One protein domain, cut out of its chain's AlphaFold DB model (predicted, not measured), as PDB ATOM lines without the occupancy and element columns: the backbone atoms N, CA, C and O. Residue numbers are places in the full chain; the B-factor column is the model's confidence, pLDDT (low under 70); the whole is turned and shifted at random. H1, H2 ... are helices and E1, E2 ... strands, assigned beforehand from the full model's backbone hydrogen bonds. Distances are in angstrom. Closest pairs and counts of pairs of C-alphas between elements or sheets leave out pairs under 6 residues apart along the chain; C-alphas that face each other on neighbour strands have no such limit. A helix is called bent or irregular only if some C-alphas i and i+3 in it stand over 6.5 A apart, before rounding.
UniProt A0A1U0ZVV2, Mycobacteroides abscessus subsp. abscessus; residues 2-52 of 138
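Overview. This is residues 2 to 52 of the 138 residues of a protein of Mycobacteroides abscessus subsp. abscessus (UniProt A0A1U0ZVV2). A tiny two-stranded ladder, E1 beside E2, lies near the middle, and three helices spread out from it without touching one another. H1 is at one far end beyond an extended stretch, H2 is in the loop that joins the two strands, and H3, the longest helix, leaves from the end of E2, its residues 43 to 51 sticking out together with Arg 52. The printed part has 51 residues, with three named helices and two named strands in the order H1, E1, H2, E2, H3; the sheet, E1 - E2, is antiparallel and the class is mostly helix. The whole is loose, with a radius of gyration of the C-alphas of 14.1 A, and flat, spanning 38 by 28 by 14 A.

Arrangement. Strands E1, residues 16 to 18, and E2, residues 32 to 34, are antiparallel neighbours, with 152 degrees between their directions. C-alphas 17 and 33 face each other at 4.9 A. N 16 and O 34 are 2.8 A apart and N 32 and O 18 are 3.0 A apart, both within hydrogen-bond range. Helix H3, residues 36 to 51, follows E2 by a tight link of 1 residue. The closest C-alphas of E1 and H3 are those of Tyr 16 and Pro 36, 7.7 A apart. H2, residues 21 to 25, follows E1 by a tight link of 2 residues. H1, residues 2 to 8, is apart from H2, from E2 and from H3, and H2 and H3 are apart too. In H1 and H2 every O i to N i+4 pair is within hydrogen-bond range; in H3 8 of 12 are.

Along the chain. E1 runs from C-alpha 16 at (163.699, 192.488, 148.003) to C-alpha 18, 6.0 A, and E2 from C-alpha 32 to C-alpha 34, 6.1 A. H3 begins with C-alpha 36 at (158.033, 193.916, 153.058) and ends with C-alpha 51 at (154.407, 203.654, 130.484), 24.9 A on. H3 is irregular: C-alphas 37 and 40 are 7.1 A apart, and its line is a rough one. H2 measures 6.3 A from first to last C-alpha. H1 begins with C-alpha 2 at (150.516, 182.812, 155.758) and measures 10.1 A to C-alpha 8.

Size, cuts and confidence. The two C-alphas farthest apart are those of Glu 10 and Arg 52, at 39.3 A. Without residues 43 to 52, which stand free, the body of 41 residues spans 39 by 19 by 11 A. The printed part has no cut. The links from H1 to E1, with 7 residues, and from H2 to E2, with 6, are short, and no link is long. The mean pLDDT of the printed part is 71.3; 23 residues are under 70, namely 2 to 6, 10 to 13 and 18 to 31.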
ATOM      1  N   ALA A   2     150.874 184.227 155.536       59.56
ATOM      2  CA  ALA A   2     150.516 182.812 155.758       59.56
ATOM      3  C   ALA A   2     151.313 181.785 154.918       59.56
ATOM      4  O   ALA A   2     151.902 180.877 155.482       59.56
ATOM      5  N   ALA A   3     151.427 181.975 153.596       61.69
ATOM      6  CA  ALA A   3     152.193 181.060 152.735       61.69
ATOM      7  C   ALA A   3     153.709 181.038 153.024       61.69
ATOM      8  O   ALA A   3     154.345 180.004 152.913       61.69
ATOM      9  N   VAL A   4     154.291 182.169 153.434       62.22
ATOM     10  CA  VAL A   4     155.737 182.276 153.709       62.22
ATOM     11  C   VAL A   4     156.070 181.715 155.087       62.22
ATOM     12  O   VAL A   4     157.112 181.107 155.265       62.22
ATOM     13  N   THR A   5     155.168 181.875 156.052       65.56
ATOM     14  CA  THR A   5     155.291 181.249 157.370       65.56
ATOM     15  C   THR A   5     155.135 179.730 157.285       65.56
ATOM     16  O   THR A   5     155.872 179.012 157.948       65.56
ATOM     17  N   ALA A   6     154.231 179.236 156.432       68.69
ATOM     18  CA  ALA A   6     154.050 177.803 156.198       68.69
ATOM     19  C   ALA A   6     155.273 177.141 155.534       68.69
ATOM     20  O   ALA A   6     155.574 175.991 155.823       68.69
ATOM     21  N   GLU A   7     155.979 177.865 154.664       72.69
ATOM     22  CA  GLU A   7     157.105 177.325 153.891       72.69
ATOM     23  C   GLU A   7     158.477 177.579 154.549       72.69
ATOM     24  O   GLU A   7     159.403 176.796 154.361       72.69
ATOM     25  N   PHE A   8     158.617 178.640 155.357       74.31
ATOM     26  CA  PHE A   8     159.903 179.071 155.933       74.31
ATOM     27  C   PHE A   8     159.899 179.231 157.467       74.31
ATOM     28  O   PHE A   8     160.898 179.679 158.030       74.31
ATOM     29  N   GLY A   9     158.806 178.868 158.145       74.88
ATOM     30  CA  GLY A   9     158.678 178.896 159.606       74.88
ATOM     31  C   GLY A   9     158.232 180.239 160.200       74.88
ATOM     32  O   GLY A   9     158.146 181.275 159.526       74.88
ATOM     33  N   GLU A  10     157.924 180.227 161.501       65.81
ATOM     34  CA  GLU A  10     157.581 181.437 162.255       65.81
ATOM     35  C   GLU A  10     158.759 182.417 162.312       65.81
ATOM     36  O   GLU A  10     159.903 182.055 162.570       65.81
ATOM     37  N   GLY A  11     158.478 183.694 162.037       69.50
ATOM     38  CA  GLY A  11     159.487 184.757 162.026       69.50
ATOM     39  C   GLY A  11     160.191 184.990 160.684       69.50
ATOM     40  O   GLY A  11     161.022 185.899 160.597       69.50
ATOM     41  N   ALA A  12     159.844 184.252 159.623       68.56
ATOM     42  CA  ALA A  12     160.409 184.455 158.289       68.56
ATOM     43  C   ALA A  12     160.192 185.893 157.761       68.56
ATOM     44  O   ALA A  12     159.075 186.422 157.740       68.56
ATOM     45  N   ARG A  13     161.274 186.540 157.297       68.81
ATOM     46  CA  ARG A  13     161.262 187.917 156.770       68.81
ATOM     47  C   ARG A  13     161.572 187.939 155.279       68.81
ATOM     48  O   ARG A  13     162.571 187.389 154.829       68.81
ATOM     49  N   ILE A  14     160.750 188.656 154.518       70.56
ATOM     50  CA  ILE A  14     160.947 188.854 153.078       70.56
ATOM     51  C   ILE A  14     161.711 190.157 152.858       70.56
ATOM     52  O   ILE A  14     161.292 191.212 153.335       70.56
ATOM     53  N   ALA A  15     162.791 190.098 152.086       74.94
ATOM     54  CA  ALA A  15     163.495 191.283 151.620       74.94
ATOM     55  C   ALA A  15     163.737 191.213 150.110       74.94
ATOM     56  O   ALA A  15     164.241 190.223 149.583       74.94
ATOM     57  N   TYR A  16     163.411 192.296 149.414       73.06
ATOM     58  CA  TYR A  16     163.699 192.488 148.003       73.06
ATOM     59  C   TYR A  16     165.102 193.072 147.851       73.06
ATOM     60  O   TYR A  16     165.393 194.161 148.348       73.06
ATOM     61  N   ARG A  17     165.982 192.357 147.147       74.56
ATOM     62  CA  ARG A  17     167.316 192.849 146.788       74.56
ATOM     63  C   ARG A  17     167.255 193.456 145.396       74.56
ATOM     64  O   ARG A  17     167.274 192.731 144.405       74.56
ATOM     65  N   LEU A  18     167.160 194.780 145.324       69.94
ATOM     66  CA  LEU A  18     167.095 195.493 144.052       69.94
ATOM     67  C   LEU A  18     168.417 196.194 143.758       69.94
ATOM     68  O   LEU A  18     169.060 196.772 144.637       69.94
ATOM     69  N   HIS A  19     168.784 196.186 142.478       65.38
ATOM     70  CA  HIS A  19     169.869 197.004 141.950       65.38
ATOM     71  C   HIS A  19     169.337 197.909 140.828       65.38
ATOM     72  O   HIS A  19     169.598 197.646 139.655       65.38
ATOM     73  N   PRO A  20     168.540 198.948 141.143       65.62
ATOM     74  CA  PRO A  20     167.869 199.728 140.111       65.62
ATOM     75  C   PRO A  20     168.895 200.537 139.298       65.62
ATOM     76  O   PRO A  20     169.641 201.321 139.890       65.62
ATOM     77  N   PRO A  21     168.928 200.406 137.958       62.84
ATOM     78  CA  PRO A  21     169.870 201.140 137.108       62.84
ATOM     79  C   PRO A  21     169.739 202.663 137.245       62.84
ATOM     80  O   PRO A  21     170.735 203.376 137.232       62.84
ATOM     81  N   VAL A  22     168.509 203.152 137.444       60.94
ATOM     82  CA  VAL A  22     168.204 204.581 137.629       60.94
ATOM     83  C   VAL A  22     168.837 205.117 138.913       60.94
ATOM     84  O   VAL A  22     169.449 206.175 138.900       60.94
ATOM     85  N   LEU A  23     168.767 204.361 140.012       63.03
ATOM     86  CA  LEU A  23     169.381 204.770 141.275       63.03
ATOM     87  C   LEU A  23     170.912 204.724 141.200       63.03
ATOM     88  O   LEU A  23     171.569 205.590 141.767       63.03
ATOM     89  N   ARG A  24     171.486 203.780 140.442       62.47
ATOM     90  CA  ARG A  24     172.934 203.755 140.175       62.47
ATOM     91  C   ARG A  24     173.379 204.992 139.385       62.47
ATOM     92  O   ARG A  24     174.388 205.595 139.735       62.47
ATOM     93  N   ALA A  25     172.597 205.405 138.384       55.78
ATOM     94  CA  ALA A  25     172.829 206.645 137.637       55.78
ATOM     95  C   ALA A  25     172.687 207.913 138.508       55.78
ATOM     96  O   ALA A  25     173.318 208.919 138.211       55.78
ATOM     97  N   LEU A  26     171.922 207.842 139.604       55.78
ATOM     98  CA  LEU A  26     171.791 208.887 140.629       55.78
ATOM     99  C   LEU A  26     172.799 208.740 141.794       55.78
ATOM    100  O   LEU A  26     172.666 209.415 142.809       55.78
ATOM    101  N   GLY A  27     173.806 207.864 141.671       52.81
ATOM    102  CA  GLY A  27     174.922 207.760 142.623       52.81
ATOM    103  C   GLY A  27     174.844 206.624 143.652       52.81
ATOM    104  O   GLY A  27     175.785 206.443 144.429       52.81
ATOM    105  N   LEU A  28     173.791 205.797 143.660       59.22
ATOM    106  CA  LEU A  28     173.706 204.635 144.558       59.22
ATOM    107  C   LEU A  28     174.593 203.479 144.071       59.22
ATOM    108  O   LEU A  28     174.238 202.710 143.176       59.22
ATOM    109  N   LYS A  29     175.757 203.331 144.713       59.72
ATOM    110  CA  LYS A  29     176.756 202.288 144.411       59.72
ATOM    111  C   LYS A  29     176.492 200.935 145.092       59.72
ATOM    112  O   LYS A  29     177.178 199.965 144.786       59.72
ATOM    113  N   ARG A  30     175.531 200.846 146.021       63.09
ATOM    114  CA  ARG A  30     175.266 199.638 146.832       63.09
ATOM    115  C   ARG A  30     173.905 199.011 146.510       63.09
ATOM    116  O   ARG A  30     172.957 199.714 146.168       63.09
ATOM    117  N   LYS A  31     173.813 197.680 146.649       65.69
ATOM    118  CA  LYS A  31     172.552 196.918 146.559       65.69
ATOM    119  C   LYS A  31     171.580 197.403 147.636       65.69
ATOM    120  O   LYS A  31     171.963 197.497 148.800       65.69
ATOM    121  N   LEU A  32     170.331 197.667 147.257       73.88
ATOM    122  CA  LEU A  32     169.287 198.062 148.199       73.88
ATOM    123  C   LEU A  32     168.564 196.824 148.720       73.88
ATOM    124  O   LEU A  32     168.114 195.983 147.939       73.88
ATOM    125  N   VAL A  33     168.448 196.736 150.043       74.94
ATOM    126  CA  VAL A  33     167.635 195.734 150.731       74.94
ATOM    127  C   VAL A  33     166.342 196.413 151.154       74.94
ATOM    128  O   VAL A  33     166.341 197.283 152.020       74.94
ATOM    129  N   LEU A  34     165.244 196.047 150.504       78.25
ATOM    130  CA  LEU A  34     163.932 196.643 150.724       78.25
ATOM    131  C   LEU A  34     163.040 195.625 151.424       78.25
ATOM    132  O   LEU A  34     162.822 194.529 150.915       78.25
ATOM    133  N   GLY A  35     162.552 195.972 152.610       77.00
ATOM    134  CA  GLY A  35     161.693 195.093 153.397       77.00
ATOM    135  C   GLY A  35     160.286 194.915 152.803       77.00
ATOM    136  O   GLY A  35     159.969 195.456 151.738       77.00
ATOM    137  N   PRO A  36     159.393 194.212 153.519       76.44
ATOM    138  CA  PRO A  36     158.033 193.916 153.058       76.44
ATOM    139  C   PRO A  36     157.191 195.161 152.734       76.44
ATOM    140  O   PRO A  36     156.277 195.087 151.913       76.44
ATOM    141  N   TRP A  37     157.522 196.314 153.323       78.62
ATOM    142  CA  TRP A  37     156.859 197.601 153.082       78.62
ATOM    143  C   TRP A  37     156.976 198.098 151.631       78.62
ATOM    144  O   TRP A  37     156.188 198.932 151.198       78.62
ATOM    145  N   PHE A  38     157.918 197.561 150.849       80.00
ATOM    146  CA  PHE A  38     158.127 197.953 149.453       80.00
ATOM    147  C   PHE A  38     157.152 197.284 148.467       80.00
ATOM    148  O   PHE A  38     157.062 197.657 147.297       80.00
ATOM    149  N   ARG A  39     156.384 196.293 148.924       79.81
ATOM    150  CA  ARG A  39     155.419 195.541 148.110       79.81
ATOM    151  C   ARG A  39     154.393 196.420 147.357       79.81
ATOM    152  O   ARG A  39     154.195 196.157 146.169       79.81
ATOM    153  N   PRO A  40     153.767 197.462 147.948       82.69
ATOM    154  CA  PRO A  40     152.909 198.394 147.205       82.69
ATOM    155  C   PRO A  40     153.658 199.146 146.096       82.69
ATOM    156  O   PRO A  40     153.151 199.233 144.980       82.69
ATOM    157  N   VAL A  41     154.889 199.604 146.351       82.12
ATOM    158  CA  VAL A  41     155.728 200.263 145.333       82.12
ATOM    159  C   VAL A  41     156.022 199.307 144.178       82.12
ATOM    160  O   VAL A  41     155.924 199.689 143.014       82.12
ATOM    161  N   TYR A  42     156.297 198.033 144.470       79.31
ATOM    162  CA  TYR A  42     156.504 197.017 143.438       79.31
ATOM    163  C   TYR A  42     155.260 196.819 142.557       79.31
ATOM    164  O   TYR A  42     155.381 196.717 141.337       79.31
ATOM    165  N   ARG A  43     154.051 196.837 143.138       83.69
ATOM    166  CA  ARG A  43     152.792 196.774 142.366       83.69
ATOM    167  C   ARG A  43     152.614 197.994 141.458       83.69
ATOM    168  O   ARG A  43     152.200 197.828 140.313       83.69
ATOM    169  N   ILE A  44     152.976 199.186 141.934       84.19
ATOM    170  CA  ILE A  44     152.963 200.415 141.125       84.19
ATOM    171  C   ILE A  44     153.962 200.303 139.968       84.19
ATOM    172  O   ILE A  44     153.600 200.583 138.829       84.19
ATOM    173  N   LEU A  45     155.186 199.823 140.215       80.62
ATOM    174  CA  LEU A  45     156.190 199.607 139.165       80.62
ATOM    175  C   LEU A  45     155.722 198.603 138.101       80.62
ATOM    176  O   LEU A  45     155.973 198.796 136.911       80.62
ATOM    177  N   VAL A  46     155.013 197.546 138.510       82.94
ATOM    178  CA  VAL A  46     154.407 196.578 137.582       82.94
ATOM    179  C   VAL A  46     153.317 197.236 136.734       82.94
ATOM    180  O   VAL A  46     153.297 197.037 135.519       82.94
ATOM    181  N   ALA A  47     152.445 198.055 137.326       83.94
ATOM    182  CA  ALA A  47     151.420 198.794 136.583       83.94
ATOM    183  C   ALA A  47     152.037 199.833 135.624       83.94
ATOM    184  O   ALA A  47     151.619 199.952 134.468       83.94
ATOM    185  N   ALA A  48     153.111 200.496 136.059       78.19
ATOM    186  CA  ALA A  48     153.901 201.432 135.265       78.19
ATOM    187  C   ALA A  48     154.619 200.771 134.073       78.19
ATOM    188  O   ALA A  48     155.145 201.475 133.214       78.19
ATOM    189  N   ARG A  49     154.584 199.434 133.931       75.06
ATOM    190  CA  ARG A  49     155.021 198.740 132.704       75.06
ATOM    191  C   ARG A  49     154.332 199.288 131.453       75.06
ATOM    192  O   ARG A  49     154.950 199.285 130.393       75.06
ATOM    193  N   ARG A  50     153.092 199.778 131.573       80.19
ATOM    194  CA  ARG A  50     152.345 200.401 130.466       80.19
ATOM    195  C   ARG A  50     152.931 201.738 130.005       80.19
ATOM    196  O   ARG A  50     152.688 202.133 128.876       80.19
ATOM    197  N   LEU A  51     153.727 202.406 130.841       79.50
ATOM    198  CA  LEU A  51     154.407 203.654 130.484       79.50
ATOM    199  C   LEU A  51     155.670 203.414 129.647       79.50
ATOM    200  O   LEU A  51     156.256 204.376 129.155       79.50
ATOM    201  N   ARG A  52     156.105 202.159 129.462       74.81
ATOM    202  CA  ARG A  52     157.289 201.843 128.653       74.81
ATOM    203  C   ARG A  52     157.113 202.338 127.223       74.81
ATOM    204  O   ARG A  52     156.099 202.068 126.592       74.81
TER     205      ARG A  52